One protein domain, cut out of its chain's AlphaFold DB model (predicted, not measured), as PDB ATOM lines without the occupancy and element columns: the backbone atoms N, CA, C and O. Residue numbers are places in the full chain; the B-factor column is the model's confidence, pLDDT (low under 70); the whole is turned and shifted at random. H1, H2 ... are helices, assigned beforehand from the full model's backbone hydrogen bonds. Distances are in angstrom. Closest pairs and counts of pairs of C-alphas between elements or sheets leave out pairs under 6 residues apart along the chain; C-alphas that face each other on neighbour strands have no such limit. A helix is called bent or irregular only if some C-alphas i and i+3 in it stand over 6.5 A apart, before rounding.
ATOM      1  N   VAL A   2       7.676  57.689  22.566       89.75
ATOM      2  CA  VAL A   2       8.316  58.802  21.818       89.75
ATOM      3  C   VAL A   2       7.842  58.926  20.360       89.75
ATOM      4  O   VAL A   2       7.432  60.004  19.956       89.75
ATOM      5  N   GLN A   3       7.832  57.836  19.586       93.75
ATOM      6  CA  GLN A   3       7.448  57.875  18.166       93.75
ATOM      7  C   GLN A   3       5.955  58.157  17.959       93.75
ATOM      8  O   GLN A   3       5.588  58.860  17.032       93.75
ATOM      9  N   VAL A   4       5.088  57.628  18.827       94.81
ATOM     10  CA  VAL A   4       3.643  57.903  18.757       94.81
ATOM     11  C   VAL A   4       3.364  59.362  19.116       94.81
ATOM     12  O   VAL A   4       2.588  60.017  18.433       94.81
ATOM     13  N   ASN A   5       4.036  59.892  20.142       95.88
ATOM     14  CA  ASN A   5       3.905  61.295  20.533       95.88
ATOM     15  C   ASN A   5       4.392  62.244  19.433       95.88
ATOM     16  O   ASN A   5       3.778  63.285  19.225       95.88
ATOM     17  N   ASP A   6       5.460  61.875  18.723       95.94
ATOM     18  CA  ASP A   6       5.921  62.605  17.541       95.94
ATOM     19  C   ASP A   6       4.838  62.665  16.454       95.94
ATOM     20  O   ASP A   6       4.504  63.751  15.993       95.94
ATOM     21  N   LEU A   7       4.205  61.533  16.125       96.38
ATOM     22  CA  LEU A   7       3.122  61.498  15.135       96.38
ATOM     23  C   LEU A   7       1.869  62.269  15.584       96.38
ATOM     24  O   LEU A   7       1.213  62.891  14.755       96.38
ATOM     25  N   ILE A   8       1.551  62.278  16.883       96.88
ATOM     26  CA  ILE A   8       0.488  63.129  17.455       96.88
ATOM     27  C   ILE A   8       0.851  64.620  17.333       96.88
ATOM     28  O   ILE A   8      -0.021  65.472  17.177       96.88
ATOM     29  N   GLY A   9       2.137  64.964  17.429       96.94
ATOM     30  CA  GLY A   9       2.620  66.312  17.144       96.94
ATOM     31  C   GLY A   9       2.433  66.668  15.671       96.94
ATOM     32  O   GLY A   9       1.811  67.683  15.364       96.94
ATOM     33  N   ALA A  10       2.897  65.787  14.782       95.75
ATOM     34  CA  ALA A  10       2.799  65.935  13.335       95.75
ATOM     35  C   ALA A  10       1.343  66.052  12.853       95.75
ATOM     36  O   ALA A  10       1.060  66.829  11.947       95.75
ATOM     37  N   SER A  11       0.388  65.371  13.498       96.50
ATOM     38  CA  SER A  11      -1.031  65.430  13.111       96.50
ATOM     39  C   SER A  11      -1.682  66.810  13.284       96.50
ATOM     40  O   SER A  11      -2.843  66.985  12.927       96.50
ATOM     41  N   LYS A  12      -0.981  67.784  13.880       97.12
ATOM     42  CA  LYS A  12      -1.426  69.185  13.944       97.12
ATOM     43  C   LYS A  12      -1.140  69.953  12.653       97.12
ATOM     44  O   LYS A  12      -1.788  70.963  12.405       97.12
ATOM     45  N   GLU A  13      -0.162  69.495  11.878       96.56
ATOM     46  CA  GLU A  13       0.327  70.149  10.660       96.56
ATOM     47  C   GLU A  13      -0.016  69.340   9.403       96.56
ATOM     48  O   GLU A  13      -0.292  69.917   8.355       96.56
ATOM     49  N   TYR A  14      -0.045  68.011   9.521       96.88
ATOM     50  CA  TYR A  14      -0.317  67.079   8.431       96.88
ATOM     51  C   TYR A  14      -1.684  66.424   8.625       96.88
ATOM     52  O   TYR A  14      -1.966  65.858   9.684       96.88
ATOM     53  N   ALA A  15      -2.533  66.478   7.598       96.50
ATOM     54  CA  ALA A  15      -3.882  65.924   7.661       96.50
ATOM     55  C   ALA A  15      -3.877  64.401   7.482       96.50
ATOM     56  O   ALA A  15      -4.732  63.703   8.034       96.50
ATOM     57  N   THR A  16      -2.920  63.874   6.716       97.69
ATOM     58  CA  THR A  16      -2.833  62.452   6.383       97.69
ATOM     59  C   THR A  16      -1.419  61.891   6.535       97.69
ATOM     60  O   THR A  16      -0.424  62.614   6.549       97.69
ATOM     61  N   LEU A  17      -1.316  60.557   6.601       97.50
ATOM     62  CA  LEU A  17      -0.019  59.872   6.550       97.50
ATOM     63  C   LEU A  17       0.691  60.048   5.197       97.50
ATOM     64  O   LEU A  17       1.915  59.934   5.158       97.50
ATOM     65  N   ASN A  18      -0.045  60.334   4.111       97.81
ATOM     66  CA  ASN A  18       0.572  60.691   2.832       97.81
ATOM     67  C   ASN A  18       1.331  62.004   2.969       97.81
ATOM     68  O   ASN A  18       2.505  62.028   2.634       97.81
ATOM     69  N   ASP A  19       0.712  63.035   3.550       97.44
ATOM     70  CA  ASP A  19       1.327  64.360   3.683       97.44
ATOM     71  C   ASP A  19       2.648  64.284   4.468       97.44
ATOM     72  O   ASP A  19       3.637  64.914   4.097       97.44
ATOM     73  N   ILE A  20       2.685  63.455   5.521       96.44
ATOM     74  CA  ILE A  20       3.905  63.173   6.289       96.44
ATOM     75  C   ILE A  20       4.999  62.580   5.390       96.44
ATOM     76  O   ILE A  20       6.153  63.011   5.437       96.44
ATOM     77  N   LEU A  21       4.658  61.560   4.596       97.38
ATOM     78  CA  LEU A  21       5.624  60.863   3.750       97.38
ATOM     79  C   LEU A  21       6.074  61.709   2.566       97.38
ATOM     80  O   LEU A  21       7.266  61.746   2.284       97.38
ATOM     81  N   ASP A  22       5.147  62.398   1.908       97.31
ATOM     82  CA  ASP A  22       5.432  63.299   0.797       97.31
ATOM     83  C   ASP A  22       6.395  64.388   1.246       97.31
ATOM     84  O   ASP A  22       7.403  64.629   0.580       97.31
ATOM     85  N   LYS A  23       6.179  64.956   2.441       97.12
ATOM     86  CA  LYS A  23       7.070  65.996   2.940       97.12
ATOM     87  C   LYS A  23       8.483  65.499   3.228       97.12
ATOM     88  O   LYS A  23       9.456  66.190   2.929       97.12
ATOM     89  N   ASP A  24       8.610  64.308   3.801       97.81
ATOM     90  CA  ASP A  24       9.920  63.707   4.058       97.81
ATOM     91  C   ASP A  24      10.610  63.203   2.778       97.81
ATOM     92  O   ASP A  24      11.839  63.143   2.736       97.81
ATOM     93  N   VAL A  25       9.855  62.855   1.730       97.81
ATOM     94  CA  VAL A  25      10.401  62.523   0.404       97.81
ATOM     95  C   VAL A  25      10.932  63.771  -0.292       97.81
ATOM     96  O   VAL A  25      12.066  63.752  -0.763       97.81
ATOM     97  N   GLU A  26      10.164  64.867  -0.306       97.56
ATOM     98  CA  GLU A  26      10.600  66.160  -0.862       97.56
ATOM     99  C   GLU A  26      11.923  66.644  -0.254       97.56
ATOM    100  O   GLU A  26      12.746  67.248  -0.939       97.56
ATOM    101  N   ASN A  27      12.126  66.369   1.035       97.06
ATOM    102  CA  ASN A  27      13.284  66.821   1.801       97.06
ATOM    103  C   ASN A  27      14.436  65.799   1.867       97.06
ATOM    104  O   ASN A  27      15.409  66.048   2.583       97.06
ATOM    105  N   ASP A  28      14.321  64.647   1.193       96.94
ATOM    106  CA  ASP A  28      15.261  63.517   1.292       96.94
ATOM    107  C   ASP A  28      15.564  63.110   2.757       96.94
ATOM    108  O   ASP A  28      16.689  62.808   3.162       96.94
ATOM    109  N   SER A  29      14.534  63.145   3.611       97.62
ATOM    110  CA  SER A  29      14.636  62.927   5.060       97.62
ATOM    111  C   SER A  29      13.955  61.655   5.553       97.62
ATOM    112  O   SER A  29      13.982  61.393   6.756       97.62
ATOM    113  N   VAL A  30      13.422  60.814   4.661       97.75
ATOM    114  CA  VAL A  30      12.616  59.628   5.016       97.75
ATOM    115  C   VAL A  30      13.248  58.757   6.109       97.75
ATOM    116  O   VAL A  30      12.612  58.396   7.097       97.75
ATOM    117  N   LYS A  31      14.537  58.430   5.972       96.81
ATOM    118  CA  LYS A  31      15.253  57.551   6.919       96.81
ATOM    119  C   LYS A  31      16.004  58.322   8.013       96.81
ATOM    120  O   LYS A  31      16.670  57.716   8.859       96.81
ATOM    121  N   LYS A  32      15.929  59.658   8.015       97.06
ATOM    122  CA  LYS A  32      16.691  60.515   8.929       97.06
ATOM    123  C   LYS A  32      16.207  60.337  10.365       97.06
ATOM    124  O   LYS A  32      15.037  60.099  10.651       97.06
ATOM    125  N   GLN A  33      17.123  60.421  11.327       93.00
ATOM    126  CA  GLN A  33      16.733  60.413  12.733       93.00
ATOM    127  C   GLN A  33      15.849  61.611  13.066       93.00
ATOM    128  O   GLN A  33      16.218  62.744  12.785       93.00
ATOM    129  N   GLY A  34      14.702  61.323  13.683       88.94
ATOM    130  CA  GLY A  34      13.713  62.331  14.047       88.94
ATOM    131  C   GLY A  34      12.697  62.645  12.951       88.94
ATOM    132  O   GLY A  34      11.765  63.375  13.247       88.94
ATOM    133  N   SER A  35      12.826  62.092  11.736       96.94
ATOM    134  CA  SER A  35      11.792  62.274  10.715       96.94
ATOM    135  C   SER A  35      10.497  61.556  11.099       96.94
ATOM    136  O   SER A  35      10.507  60.487  11.730       96.94
ATOM    137  N   HIS A  36       9.374  62.141  10.692       97.69
ATOM    138  CA  HIS A  36       8.047  61.613  10.984       97.69
ATOM    139  C   HIS A  36       7.813  60.287  10.255       97.69
ATOM    140  O   HIS A  36       7.311  59.336  10.850       97.69
ATOM    141  N   SER A  37       8.273  60.161   9.013       97.88
ATOM    142  CA  SER A  37       8.268  58.905   8.248       97.88
ATOM    143  C   SER A  37       9.067  57.782   8.929       97.88
ATOM    144  O   SER A  37       8.573  56.657   9.043       97.88
ATOM    145  N   ARG A  38      10.257  58.053   9.489       97.75
ATOM    146  CA  ARG A  38      11.005  57.060  10.286       97.75
ATOM    147  C   ARG A  38      10.267  56.668  11.558       97.75
ATOM    148  O   ARG A  38      10.300  55.499  11.959       97.75
ATOM    149  N   ASN A  39       9.613  57.619  12.215       97.75
ATOM    150  CA  ASN A  39       8.807  57.331  13.395       97.75
ATOM    151  C   ASN A  39       7.558  56.513  13.035       97.75
ATOM    152  O   ASN A  39       7.278  55.533  13.726       97.75
ATOM    153  N   LEU A  40       6.900  56.804  11.910       98.12
ATOM    154  CA  LEU A  40       5.801  56.009  11.359       98.12
ATOM    155  C   LEU A  40       6.240  54.574  11.052       98.12
ATOM    156  O   LEU A  40       5.576  53.630  11.482       98.12
ATOM    157  N   ARG A  41       7.401  54.388  10.409       97.62
ATOM    158  CA  ARG A  41       7.979  53.059  10.145       97.62
ATOM    159  C   ARG A  41       8.165  52.251  11.432       97.62
ATOM    160  O   ARG A  41       7.826  51.069  11.487       97.62
ATOM    161  N   ARG A  42       8.653  52.888  12.499       97.06
ATOM    162  CA  ARG A  42       8.826  52.252  13.817       97.06
ATOM    163  C   ARG A  42       7.499  51.945  14.507       97.06
ATOM    164  O   ARG A  42       7.379  50.889  15.122       97.06
ATOM    165  N   VAL A  43       6.505  52.828  14.396       97.50
ATOM    166  CA  VAL A  43       5.151  52.576  14.914       97.50
ATOM    167  C   VAL A  43       4.515  51.390  14.192       97.50
ATOM    168  O   VAL A  43       4.011  50.494  14.864       97.50
ATOM    169  N   ARG A  44       4.646  51.302  12.859       97.75
ATOM    170  CA  ARG A  44       4.252  50.115  12.082       97.75
ATOM    171  C   ARG A  44       4.906  48.859  12.653       97.75
ATOM    172  O   ARG A  44       4.202  47.890  12.924       97.75
ATOM    173  N   LEU A  45       6.229  48.838  12.845       97.88
ATOM    174  CA  LEU A  45       6.919  47.666  13.410       97.88
ATOM    175  C   LEU A  45       6.355  47.272  14.783       97.88
ATOM    176  O   LEU A  45       6.176  46.086  15.040       97.88
ATOM    177  N   GLY A  46       6.011  48.251  15.626       97.62
ATOM    178  CA  GLY A  46       5.324  48.012  16.895       97.62
ATOM    179  C   GLY A  46       3.955  47.344  16.727       97.62
ATOM    180  O   GLY A  46       3.686  46.352  17.397       97.62
ATOM    181  N   LEU A  47       3.121  47.828  15.800       98.38
ATOM    182  CA  LEU A  47       1.830  47.198  15.478       98.38
ATOM    183  C   LEU A  47       2.020  45.750  15.004       98.38
ATOM    184  O   LEU A  47       1.357  44.839  15.493       98.38
ATOM    185  N   GLY A  48       2.981  45.532  14.102       98.38
ATOM    186  CA  GLY A  48       3.325  44.201  13.605       98.38
ATOM    187  C   GLY A  48       3.806  43.260  14.709       98.38
ATOM    188  O   GLY A  48       3.439  42.089  14.707       98.38
ATOM    189  N   LEU A  49       4.578  43.765  15.676       98.38
ATOM    190  CA  LEU A  49       5.069  42.973  16.801       98.38
ATOM    191  C   LEU A  49       3.919  42.509  17.700       98.38
ATOM    192  O   LEU A  49       3.890  41.343  18.080       98.38
ATOM    193  N   ILE A  50       2.969  43.394  18.021       98.19
ATOM    194  CA  ILE A  50       1.800  43.032  18.837       98.19
ATOM    195  C   ILE A  50       0.891  42.056  18.086       98.19
ATOM    196  O   ILE A  50       0.461  41.066  18.675       98.19
ATOM    197  N   LYS A  51       0.662  42.275  16.784       98.56
ATOM    198  CA  LYS A  51      -0.092  41.340  15.937       98.56
ATOM    199  C   LYS A  51       0.540  39.945  15.968       98.56
ATOM    200  O   LYS A  51      -0.139  38.987  16.317       98.56
ATOM    201  N   ALA A  52       1.838  39.847  15.672       98.25
ATOM    202  CA  ALA A  52       2.554  38.572  15.664       98.25
ATOM    203  C   ALA A  52       2.574  37.915  17.053       98.25
ATOM    204  O   ALA A  52       2.388  36.707  17.166       98.25
ATOM    205  N   LEU A  53       2.741  38.700  18.124       97.31
ATOM    206  CA  LEU A  53       2.664  38.196  19.495       97.31
ATOM    207  C   LEU A  53       1.300  37.557  19.771       97.31
ATOM    208  O   LEU A  53       1.252  36.466  20.328       97.31
ATOM    209  N   PHE A  54       0.207  38.211  19.378       96.81
ATOM    210  CA  PHE A  54      -1.141  37.681  19.561       96.81
ATOM    211  C   PHE A  54      -1.384  36.431  18.716       96.81
ATOM    212  O   PHE A  54      -1.929  35.459  19.229       96.81
ATOM    213  N   GLU A  55      -0.921  36.397  17.466       97.12
ATOM    214  CA  GLU A  55      -0.999  35.194  16.629       97.12
ATOM    215  C   GLU A  55      -0.296  34.004  17.298       97.12
ATOM    216  O   GLU A  55      -0.885  32.932  17.424       97.12
ATOM    217  N   GLN A  56       0.920  34.207  17.818       95.94
ATOM    218  CA  GLN A  56       1.659  33.164  18.538       95.94
ATOM    219  C   GLN A  56       0.991  32.779  19.868       95.94
ATOM    220  O   GLN A  56       0.924  31.599  20.216       95.94
ATOM    221  N   PHE A  57       0.459  33.760  20.600       92.69
ATOM    222  CA  PHE A  57      -0.227  33.552  21.876       92.69
ATOM    223  C   PHE A  57      -1.497  32.704  21.734       92.69
ATOM    224  O   PHE A  57      -1.839  31.956  22.657       92.69
ATOM    225  N   LEU A  58      -2.194  32.835  20.600       93.06
ATOM    226  CA  LEU A  58      -3.396  32.072  20.261       93.06
ATOM    227  C   LEU A  58      -3.084  30.715  19.624       93.06
ATOM    228  O   LEU A  58      -3.878  29.793  19.776       93.06
ATOM    229  N   ALA A  59      -1.956  30.584  18.921       91.31
ATOM    230  CA  ALA A  59      -1.572  29.342  18.251       91.31
ATOM    231  C   ALA A  59      -1.151  28.228  19.222       91.31
ATOM    232  O   ALA A  59      -1.248  27.053  18.877       91.31
ATOM    233  N   THR A  60      -0.684  28.583  20.423       80.25
ATOM    234  CA  THR A  60      -0.182  27.612  21.404       80.25
ATOM    235  C   THR A  60      -1.042  27.627  22.666       80.25
ATOM    236  O   THR A  60      -0.871  28.484  23.539       80.25
ATOM    237  N   GLU A  61      -1.960  26.668  22.786       74.75
ATOM    238  CA  GLU A  61      -2.690  26.436  24.039       74.75
ATOM    239  C   GLU A  61      -1.705  26.063  25.156       74.75
ATOM    240  O   GLU A  61      -0.874  25.172  24.997       74.75
ATOM    241  N   GLY A  62      -1.745  26.793  26.276       72.44
ATOM    242  CA  GLY A  62      -0.797  26.607  27.383       72.44
ATOM    243  C   GLY A  62       0.657  26.994  27.069       72.44
ATOM    244  O   GLY A  62       1.538  26.754  27.891       72.44
ATOM    245  N   GLY A  63       0.925  27.598  25.905       78.50
ATOM    246  CA  GLY A  63       2.262  28.037  25.512       78.50
ATOM    247  C   GLY A  63       2.794  29.169  26.387       78.50
ATOM    248  O   GLY A  63       2.043  30.047  26.832       78.50
ATOM    249  N   SER A  64       4.111  29.171  26.604       88.12
ATOM    250  CA  SER A  64       4.766  30.224  27.371       88.12
ATOM    251  C   SER A  64       4.711  31.561  26.619       88.12
ATOM    252  O   SER A  64       4.882  31.629  25.399       88.12
ATOM    253  N   LEU A  65       4.513  32.662  27.353       92.50
ATOM    254  CA  LEU A  65       4.602  34.004  26.765       92.50
ATOM    255  C   LEU A  65       6.009  34.282  26.210       92.50
ATOM    256  O   LEU A  65       6.157  35.044  25.257       92.50
ATOM    257  N   TYR A  66       7.028  33.642  26.788       94.25
ATOM    258  CA  TYR A  66       8.412  33.731  26.344       94.25
ATOM    259  C   TYR A  66       8.582  33.263  24.895       94.25
ATOM    260  O   TYR A  66       9.154  33.995  24.085       94.25
ATOM    261  N   ASP A  67       8.055  32.086  24.545       93.50
ATOM    262  CA  ASP A  67       8.200  31.524  23.196       93.50
ATOM    263  C   ASP A  67       7.446  32.367  22.164       93.50
ATOM    264  O   ASP A  67       7.984  32.695  21.100       93.50
ATOM    265  N   ALA A  68       6.230  32.801  22.517       95.38
ATOM    266  CA  ALA A  68       5.417  33.667  21.673       95.38
ATOM    267  C   ALA A  68       6.110  35.015  21.402       95.38
ATOM    268  O   ALA A  68       6.234  35.438  20.250       95.38
ATOM    269  N   ALA A  69       6.623  35.669  22.449       96.31
ATOM    270  CA  ALA A  69       7.321  36.947  22.332       96.31
ATOM    271  C   ALA A  69       8.655  36.825  21.590       96.31
ATOM    272  O   ALA A  69       8.985  37.690  20.775       96.31
ATOM    273  N   THR A  70       9.407  35.750  21.829       96.38
ATOM    274  CA  THR A  70      10.680  35.486  21.146       96.38
ATOM    275  C   THR A  70      10.464  35.290  19.649       96.38
ATOM    276  O   THR A  70      11.157  35.915  18.841       96.38
ATOM    277  N   THR A  71       9.463  34.495  19.271       96.75
ATOM    278  CA  THR A  71       9.114  34.244  17.865       96.75
ATOM    279  C   THR A  71       8.643  35.524  17.176       96.75
ATOM    280  O   THR A  71       9.183  35.895  16.132       96.75
ATOM    281  N   ALA A  72       7.702  36.254  17.786       97.94
ATOM    282  CA  ALA A  72       7.185  37.508  17.238       97.94
ATOM    283  C   ALA A  72       8.291  38.565  17.062       97.94
ATOM    284  O   ALA A  72       8.393  39.208  16.014       97.94
ATOM    285  N   TYR A  73       9.175  38.711  18.055       98.38
ATOM    286  CA  TYR A  73      10.327  39.607  17.965       98.38
ATOM    287  C   TYR A  73      11.280  39.210  16.832       98.38
ATOM    288  O   TYR A  73      11.719  40.075  16.068       98.38
ATOM    289  N   GLY A  74      11.579  37.912  16.715       98.06
ATOM    290  CA  GLY A  74      12.441  37.352  15.676       98.06
ATOM    291  C   GLY A  74      11.941  37.652  14.264       98.06
ATOM    292  O   GLY A  74      12.733  38.015  13.399       98.06
ATOM    293  N   GLN A  75      10.629  37.563  14.053       96.81
ATOM    294  CA  GLN A  75       9.998  37.816  12.759       96.81
ATOM    295  C   GLN A  75       9.938  39.307  12.408       96.81
ATOM    296  O   GLN A  75      10.185  39.679  11.262       96.81
ATOM    297  N   VAL A  76       9.597  40.167  13.374       97.81
ATOM    298  CA  VAL A  76       9.205  41.552  13.067       97.81
ATOM    299  C   VAL A  76      10.322  42.560  13.299       97.81
ATOM    300  O   VAL A  76      10.493  43.473  12.497       97.81
ATOM    301  N   CYS A  77      11.069  42.450  14.398       97.56
ATOM    302  CA  CYS A  77      11.972  43.519  14.839       97.56
ATOM    303  C   CYS A  77      13.449  43.130  14.771       97.56
ATOM    304  O   CYS A  77      14.295  43.991  14.532       97.56
ATOM    305  N   ALA A  78      13.779  41.853  14.982       97.75
ATOM    306  CA  ALA A  78      15.160  41.381  14.987       97.75
ATOM    307  C   ALA A  78      15.952  41.715  13.704       97.75
ATOM    308  O   ALA A  78      17.122  42.082  13.860       97.75
ATOM    309  N   PRO A  79      15.371  41.672  12.483       97.44
ATOM    310  CA  PRO A  79      16.092  42.036  11.259       97.44
ATOM    311  C   PRO A  79      16.617  43.480  11.250       97.44
ATOM    312  O   PRO A  79      17.653  43.749  10.652       97.44
ATOM    313  N   PHE A  80      15.947  44.391  11.964       96.19
ATOM    314  CA  PHE A  80      16.245  45.831  11.972       96.19
ATOM    315  C   PHE A  80      17.024  46.287  13.217       96.19
ATOM    316  O   PHE A  80      17.371  47.458  13.367       96.19
ATOM    317  N   HIS A  81      17.287  45.379  14.159       96.44
ATOM    318  CA  HIS A  81      18.004  45.675  15.398       96.44
ATOM    319  C   HIS A  81      19.449  45.191  15.326       96.44
ATOM    320  O   HIS A  81      19.723  44.090  14.855       96.44
ATOM    321  N   SER A  82      20.384  45.979  15.863       97.06
ATOM    322  CA  SER A  82      21.788  45.568  15.982       97.06
ATOM    323  C   SER A  82      21.953  44.383  16.941       97.06
ATOM    324  O   SER A  82      21.082  44.098  17.765       97.06
ATOM    325  N   TRP A  83      23.102  43.702  16.877       97.56
ATOM    326  CA  TRP A  83      23.404  42.574  17.767       97.56
ATOM    327  C   TRP A  83      23.257  42.937  19.251       97.56
ATOM    328  O   TRP A  83      22.648  42.178  20.006       97.56
ATOM    329  N   ALA A  84      23.744  44.117  19.648       98.44
ATOM    330  CA  ALA A  84      23.656  44.588  21.027       98.44
ATOM    331  C   ALA A  84      22.196  44.727  21.488       98.44
ATOM    332  O   ALA A  84      21.842  44.264  22.570       98.44
ATOM    333  N   ILE A  85      21.326  45.281  20.634       97.94
ATOM    334  CA  ILE A  85      19.897  45.407  20.939       97.94
ATOM    335  C   ILE A  85      19.231  44.030  21.015       97.94
ATOM    336  O   ILE A  85      18.493  43.772  21.962       97.94
ATOM    337  N   ARG A  86      19.522  43.113  20.082       98.31
ATOM    338  CA  ARG A  86      18.969  41.744  20.124       98.31
ATOM    339  C   ARG A  86      19.351  41.008  21.411       98.31
ATOM    340  O   ARG A  86      18.521  40.305  21.979       98.31
ATOM    341  N   LYS A  87      20.585  41.180  21.898       98.19
ATOM    342  CA  LYS A  87      21.037  40.595  23.171       98.19
ATOM    343  C   LYS A  87      20.325  41.200  24.376       98.19
ATOM    344  O   LYS A  87      19.880  40.445  25.235       98.19
ATOM    345  N   ALA A  88      20.171  42.523  24.410       98.19
ATOM    346  CA  ALA A  88      19.415  43.194  25.465       98.19
ATOM    347  C   ALA A  88      17.949  42.728  25.499       98.19
ATOM    348  O   ALA A  88      17.430  42.420  26.568       98.19
ATOM    349  N   VAL A  89      17.307  42.592  24.332       97.44
ATOM    350  CA  VAL A  89      15.947  42.045  24.219       97.44
ATOM    351  C   VAL A  89      15.888  40.609  24.740       97.44
ATOM    352  O   VAL A  89      15.032  40.307  25.564       97.44
ATOM    353  N   GLY A  90      16.820  39.740  24.331       96.69
ATOM    354  CA  GLY A  90      16.873  38.353  24.804       96.69
ATOM    355  C   GLY A  90      17.018  38.235  26.325       96.69
ATOM    356  O   GLY A  90      16.359  37.399  26.935       96.69
ATOM    357  N   ALA A  91      17.820  39.101  26.951       97.12
ATOM    358  CA  ALA A  91      17.906  39.179  28.410       97.12
ATOM    359  C   ALA A  91      16.590  39.676  29.040       97.12
ATOM    360  O   ALA A  91      16.146  39.133  30.048       97.12
ATOM    361  N   GLY A  92      15.934  40.664  28.422       96.25
ATOM    362  CA  GLY A  92      14.638  41.182  28.867       96.25
ATOM    363  C   GLY A  92      13.489  40.172  28.767       96.25
ATOM    364  O   GLY A  92      12.551  40.248  29.553       96.25
ATOM    365  N   MET A  93      13.556  39.183  27.870       95.56
ATOM    366  CA  MET A  93      12.501  38.165  27.760       95.56
ATOM    367  C   MET A  93      12.320  37.347  29.049       95.56
ATOM    368  O   MET A  93      11.212  36.900  29.335       95.56
ATOM    369  N   TYR A  94      13.361  37.205  29.875       93.75
ATOM    370  CA  TYR A  94      13.264  36.524  31.174       93.75
ATOM    371  C   TYR A  94      12.468  37.307  32.228       93.75
ATOM    372  O   TYR A  94      12.132  36.753  33.271       93.75
ATOM    373  N   THR A  95      12.154  38.581  31.977       95.31
ATOM    374  CA  THR A  95      11.321  39.402  32.868       95.31
ATOM    375  C   THR A  95       9.858  39.448  32.430       95.31
ATOM    376  O   THR A  95       9.073  40.216  32.993       95.31
ATOM    377  N   LEU A  96       9.484  38.696  31.389       95.00
ATOM    378  CA  LEU A  96       8.098  38.618  30.946       95.00
ATOM    379  C   LEU A  96       7.216  38.017  32.051       95.00
ATOM    380  O   LEU A  96       7.654  37.126  32.780       95.00
ATOM    381  N   PRO A  97       5.966  38.491  32.192       94.31
ATOM    382  CA  PRO A  97       5.012  37.845  33.077       94.31
ATOM    383  C   PRO A  97       4.668  36.439  32.566       94.31
ATOM    384  O   PRO A  97       4.844  36.122  31.388       94.31
ATOM    385  N   SER A  98       4.102  35.616  33.443       93.12
ATOM    386  CA  SER A  98       3.380  34.415  33.005       93.12
ATOM    387  C   SER A  98       2.173  34.781  32.133       93.12
ATOM    388  O   SER A  98       1.728  35.936  32.088       93.12
ATOM    389  N   ARG A  99       1.623  33.779  31.443       91.56
ATOM    390  CA  ARG A  99       0.432  33.925  30.605       91.56
ATOM    391  C   ARG A  99      -0.754  34.451  31.416       91.56
ATOM    392  O   ARG A  99      -1.392  35.423  31.020       91.56
ATOM    393  N   GLU A 100      -0.986  33.864  32.580       91.88
ATOM    394  CA  GLU A 100      -2.090  34.184  33.484       91.88
ATOM    395  C   GLU A 100      -1.938  35.608  34.030       91.88
ATOM    396  O   GLU A 100      -2.890  36.387  34.050       91.88
ATOM    397  N   GLN A 101      -0.712  35.994  34.402       94.38
ATOM    398  CA  GLN A 101      -0.418  37.361  34.837       94.38
ATOM    399  C   GLN A 101      -0.636  38.386  33.722       94.38
ATOM    400  O   GLN A 101      -1.069  39.500  34.017       94.38
ATOM    401  N   LEU A 102      -0.333  38.056  32.461       93.69
ATOM    402  CA  LEU A 102      -0.632  38.942  31.335       93.69
ATOM    403  C   LEU A 102      -2.143  39.137  31.182       93.69
ATOM    404  O   LEU A 102      -2.593  40.277  31.124       93.69
ATOM    405  N   ILE A 103      -2.915  38.048  31.162       93.94
ATOM    406  CA  ILE A 103      -4.380  38.088  31.021       93.94
ATOM    407  C   ILE A 103      -5.007  38.910  32.155       93.94
ATOM    408  O   ILE A 103      -5.794  39.821  31.900       93.94
ATOM    409  N   MET A 104      -4.558  38.685  33.393       95.38
ATOM    410  CA  MET A 104      -4.975  39.470  34.554       95.38
ATOM    411  C   MET A 104      -4.638  40.962  34.400       95.38
ATOM    412  O   MET A 104      -5.468  41.814  34.705       95.38
ATOM    413  N   ARG A 105      -3.439  41.308  33.906       95.12
ATOM    414  CA  ARG A 105      -3.036  42.711  33.670       95.12
ATOM    415  C   ARG A 105      -3.825  43.385  32.551       95.12
ATOM    416  O   ARG A 105      -3.962  44.604  32.576       95.12
ATOM    417  N   LEU A 106      -4.320  42.615  31.585       94.19
ATOM    418  CA  LEU A 106      -5.219  43.100  30.538       94.19
ATOM    419  C   LEU A 106      -6.663  43.255  31.035       94.19
ATOM    420  O   LEU A 106      -7.483  43.799  30.306       94.19
ATOM    421  N   ASN A 107      -6.957  42.834  32.273       95.69
ATOM    422  CA  ASN A 107      -8.304  42.788  32.836       95.69
ATOM    423  C   ASN A 107      -9.262  41.938  31.976       95.69
ATOM    424  O   ASN A 107     -10.427  42.284  31.788       95.69
ATOM    425  N   GLU A 108      -8.741  40.828  31.452       94.75
ATOM    426  CA  GLU A 108      -9.465  39.885  30.602       94.75
ATOM    427  C   GLU A 108      -9.573  38.503  31.265       94.75
ATOM    428  O   GLU A 108      -8.946  38.214  32.284       94.75
ATOM    429  N   THR A 109     -10.371  37.629  30.658       92.81
ATOM    430  CA  THR A 109     -10.455  36.194  30.968       92.81
ATOM    431  C   THR A 109      -9.836  35.380  29.834       92.81
ATOM    432  O   THR A 109      -9.680  35.893  28.726       92.81
ATOM    433  N   ASP A 110      -9.573  34.087  30.047       85.69
ATOM    434  CA  ASP A 110      -9.100  33.194  28.974       85.69
ATOM    435  C   ASP A 110     -10.035  33.154  27.753       85.69
ATOM    436  O   ASP A 110      -9.583  32.945  26.626       85.69
ATOM    437  N   CYS A 111     -11.339  33.372  27.956       86.88
ATOM    438  CA  CYS A 111     -12.327  33.406  26.881       86.88
ATOM    439  C   CYS A 111     -12.323  34.755  26.143       86.88
ATOM    440  O   CYS A 111     -12.250  34.801  24.912       86.88
ATOM    441  N   SER A 112     -12.372  35.866  26.880       94.50
ATOM    442  CA  SER A 112     -12.462  37.204  26.285       94.50
ATOM    443  C   SER A 112     -11.147  37.662  25.652       94.50
ATOM    444  O   SER A 112     -11.175  38.254  24.572       94.50
ATOM    445  N   VAL A 113      -9.998  37.286  26.228       94.62
ATOM    446  CA  VAL A 113      -8.681  37.657  25.693       94.62
ATOM    447  C   VAL A 113      -8.491  37.149  24.264       94.62
ATOM    448  O   VAL A 113      -7.976  37.872  23.415       94.62
ATOM    449  N   GLN A 114      -8.974  35.941  23.953       94.00
ATOM    450  CA  GLN A 114      -8.852  35.385  22.607       94.00
ATOM    451  C   GLN A 114      -9.648  36.187  21.583       94.00
ATOM    452  O   GLN A 114      -9.170  36.442  20.475       94.00
ATOM    453  N   LYS A 115     -10.862  36.597  21.958       96.06
ATOM    454  CA  LYS A 115     -11.729  37.414  21.112       96.06
ATOM    455  C   LYS A 115     -11.094  38.777  20.835       96.06
ATOM    456  O   LYS A 115     -11.037  39.183  19.676       96.06
ATOM    457  N   GLU A 116     -10.589  39.455  21.863       97.38
ATOM    458  CA  GLU A 116      -9.983  40.783  21.701       97.38
ATOM    459  C   GLU A 116      -8.649  40.728  20.941       97.38
ATOM    460  O   GLU A 116      -8.389  41.578  20.088       97.38
ATOM    461  N   MET A 117      -7.839  39.685  21.150       96.81
ATOM    462  CA  MET A 117      -6.620  39.459  20.367       96.81
ATOM    463  C   MET A 117      -6.925  39.238  18.881       96.81
ATOM    464  O   MET A 117      -6.288  39.869  18.039       96.81
ATOM    465  N   ARG A 118      -7.925  38.408  18.543       97.62
ATOM    466  CA  ARG A 118      -8.370  38.210  17.147       97.62
ATOM    467  C   ARG A 118      -8.871  39.511  16.531       97.62
ATOM    468  O   ARG A 118      -8.427  39.883  15.453       97.62
ATOM    469  N   ARG A 119      -9.696  40.262  17.263       98.19
ATOM    470  CA  ARG A 119     -10.178  41.578  16.828       98.19
ATOM    471  C   ARG A 119      -9.027  42.541  16.519       98.19
ATOM    472  O   ARG A 119      -9.096  43.261  15.527       98.19
ATOM    473  N   TYR A 120      -7.973  42.558  17.339       98.38
ATOM    474  CA  TYR A 120      -6.777  43.356  17.057       98.38
ATOM    475  C   TYR A 120      -6.036  42.866  15.807       98.38
ATOM    476  O   TYR A 120      -5.636  43.687  14.981       98.38
ATOM    477  N   ILE A 121      -5.845  41.552  15.651       98.56
ATOM    478  CA  ILE A 121      -5.188  40.960  14.473       98.56
ATOM    479  C   ILE A 121      -5.930  41.370  13.194       98.56
ATOM    480  O   ILE A 121      -5.309  41.905  12.272       98.56
ATOM    481  N   ASP A 122      -7.252  41.209  13.177       98.56
ATOM    482  CA  ASP A 122      -8.094  41.528  12.023       98.56
ATOM    483  C   ASP A 122      -8.065  43.027  11.699       98.56
ATOM    484  O   ASP A 122      -7.913  43.413  10.542       98.56
ATOM    485  N   ALA A 123      -8.144  43.889  12.719       98.56
ATOM    486  CA  ALA A 123      -8.146  45.340  12.528       98.56
ATOM    487  C   ALA A 123      -6.769  45.907  12.145       98.56
ATOM    488  O   ALA A 123      -6.682  46.869  11.384       98.56
ATOM    489  N   SER A 124      -5.683  45.344  12.680       98.50
ATOM    490  CA  SER A 124      -4.324  45.851  12.449       98.50
ATOM    491  C   SER A 124      -3.751  45.429  11.099       98.50
ATOM    492  O   SER A 124      -2.976  46.187  10.520       98.50
ATOM    493  N   SER A 125      -4.146  44.266  10.575       98.31
ATOM    494  CA  SER A 125      -3.647  43.733   9.300       98.31
ATOM    495  C   SER A 125      -3.779  44.714   8.124       98.31
ATOM    496  O   SER A 125      -2.743  45.068   7.557       98.31
ATOM    497  N   PRO A 126      -4.977  45.242   7.791       98.50
ATOM    498  CA  PRO A 126      -5.120  46.185   6.680       98.50
ATOM    499  C   PRO A 126      -4.413  47.523   6.937       98.50
ATOM    500  O   PRO A 126      -3.976  48.178   5.998       98.50
ATOM    501  N   ILE A 127      -4.257  47.937   8.200       98.25
ATOM    502  CA  ILE A 127      -3.534  49.169   8.553       98.25
ATOM    503  C   ILE A 127      -2.027  49.004   8.342       98.25
ATOM    504  O   ILE A 127      -1.376  49.904   7.817       98.25
ATOM    505  N   ILE A 128      -1.467  47.859   8.737       98.62
ATOM    506  CA  ILE A 128      -0.056  47.532   8.509       98.62
ATOM    507  C   ILE A 128       0.232  47.484   7.007       98.62
ATOM    508  O   ILE A 128       1.190  48.111   6.561       98.62
ATOM    509  N   GLU A 129      -0.619  46.800   6.239       98.56
ATOM    510  CA  GLU A 129      -0.508  46.719   4.782       98.56
ATOM    511  C   GLU A 129      -0.624  48.100   4.127       98.56
ATOM    512  O   GLU A 129       0.191  48.455   3.277       98.56
ATOM    513  N   TYR A 130      -1.587  48.918   4.562       98.50
ATOM    514  CA  TYR A 130      -1.730  50.292   4.092       98.50
ATOM    515  C   TYR A 130      -0.456  51.110   4.326       98.50
ATOM    516  O   TYR A 130       0.032  51.751   3.395       98.50
ATOM    517  N   ILE A 131       0.117  51.061   5.535       98.44
ATOM    518  CA  ILE A 131       1.357  51.786   5.837       98.44
ATOM    519  C   ILE A 131       2.509  51.260   4.978       98.44
ATOM    520  O   ILE A 131       3.246  52.069   4.424       98.44
ATOM    521  N   ASP A 132       2.664  49.945   4.821       98.44
ATOM    522  CA  ASP A 132       3.722  49.377   3.976       98.44
ATOM    523  C   ASP A 132       3.582  49.855   2.518       98.44
ATOM    524  O   ASP A 132       4.554  50.324   1.919       98.44
ATOM    525  N   ASN A 133       2.360  49.854   1.979       98.56
ATOM    526  CA  ASN A 133       2.063  50.335   0.630       98.56
ATOM    527  C   ASN A 133       2.327  51.841   0.455       98.56
ATOM    528  O   ASN A 133       2.733  52.262  -0.633       98.56
ATOM    529  N   LEU A 134       2.175  52.662   1.503       97.75
ATOM    530  CA  LEU A 134       2.537  54.085   1.445       97.75
ATOM    531  C   LEU A 134       4.029  54.296   1.146       97.75
ATOM    532  O   LEU A 134       4.369  55.166   0.344       97.75
ATOM    533  N   PHE A 135       4.912  53.498   1.754       98.50
ATOM    534  CA  PHE A 135       6.352  53.553   1.480       98.50
ATOM    535  C   PHE A 135       6.690  52.937   0.117       98.50
ATOM    536  O   PHE A 135       7.412  53.543  -0.676       98.50
ATOM    537  N   LEU A 136       6.144  51.753  -0.178       98.50
ATOM    538  CA  LEU A 136       6.463  51.011  -1.401       98.50
ATOM    539  C   LEU A 136       6.029  51.754  -2.671       98.50
ATOM    540  O   LEU A 136       6.784  51.793  -3.638       98.50
ATOM    541  N   SER A 137       4.866  52.415  -2.655       97.81
ATOM    542  CA  SER A 137       4.385  53.241  -3.780       97.81
ATOM    543  C   SER A 137       5.287  54.439  -4.105       97.81
ATOM    544  O   SER A 137       5.226  54.968  -5.212       97.81
ATOM    545  N   ARG A 138       6.163  54.837  -3.174       97.38
ATOM    546  CA  ARG A 138       7.184  55.884  -3.345       97.38
ATOM    547  C   ARG A 138       8.582  55.306  -3.594       97.38
ATOM    548  O   ARG A 138       9.576  56.012  -3.454       97.38
TER     549      ARG A 138
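What this domain is: This is residues 2 to 138 of the 144 residues of the protein "GLTP domain-containing protein" of Aegilops tauschii subsp. strangulata (UniProt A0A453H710). One long helix, H3, runs through the middle as a spine, with H1 and H2 packed at its first end. H4 folds back along the other end of H3, with H5 folded back on H4, and the long bent helix H7 returns on the opposite side of H3 until its second arm reaches H2; short H6 sits near the first arm. The printed part has 137 residues, with seven named helices, H1 to H7 in chain order, and no named strand: the class is all helix, and the helix packing is mostly crossed. It is only just compact, close to loose, with a radius of gyration of the C-alphas of 17.0 A and spans of 50 by 34 by 25 A.

How they stand to each other: H1, residues 2 to 10, touches residues 36 to 43 of H3, residues 36 to 59, at a steep tilt of 52 degrees; the closest C-alphas, of Gln 3 and Asn 39, are 5.0 A apart. H2, residues 17 to 26, touches H3 at residues 36 to 37 alone, the closest C-alphas being those of Leu 21 and Ser 37, 5.6 A. H3 is the hub, touching four other helices. H4, residues 65 to 76, forms a helical hairpin with H3 at 42 degrees, closest at C-alphas 56 and 68, 4.9 A. H5, residues 83 to 95, forms another with H4 at 22 degrees, closest at C-alphas 66 and 93, 6.2 A. H6, residues 99 to 105, is apart from H3. H7, residues 110 to 136, was assigned as one helix by its hydrogen bonds but is bent, with C-alphas 123 and 126 6.6 A apart. Its arms are H7a, residues 110 to 123, and H7b, residues 126 to 136. H7a touches residues 51 to 58 of H3, closest at C-alphas 121 and 51, 5.3 A. H7b touches residues 44 to 48 of H3, closest at C-alphas 128 and 44, 6.2 A. H7b and H2 only just touch, with 3 pairs of C-alphas within 8 A, the closest those of Leu 134 and Asn 18, 7.0 A. Every O i to N i+4 pair is within hydrogen-bond range in H1, H2, H3, H4, H6 and H7b; H5 has 7 of 9 and H7a 8 of 10.

Where its parts are: H1 begins at C-alpha 2, (8.316, 58.802, 21.818). H3 measures 34.4 A from first to last C-alpha, H7a 20.5 A and H5 19.6 A. H7b ends at C-alpha 136, (6.463, 51.011, -1.401).

The domain as a whole: The C-alphas farthest apart, of Glu 26 and Gly 62, are 49.9 A apart. The printed part has no cut and no long link. Its mean pLDDT is 95.8, and no printed residue is under 70.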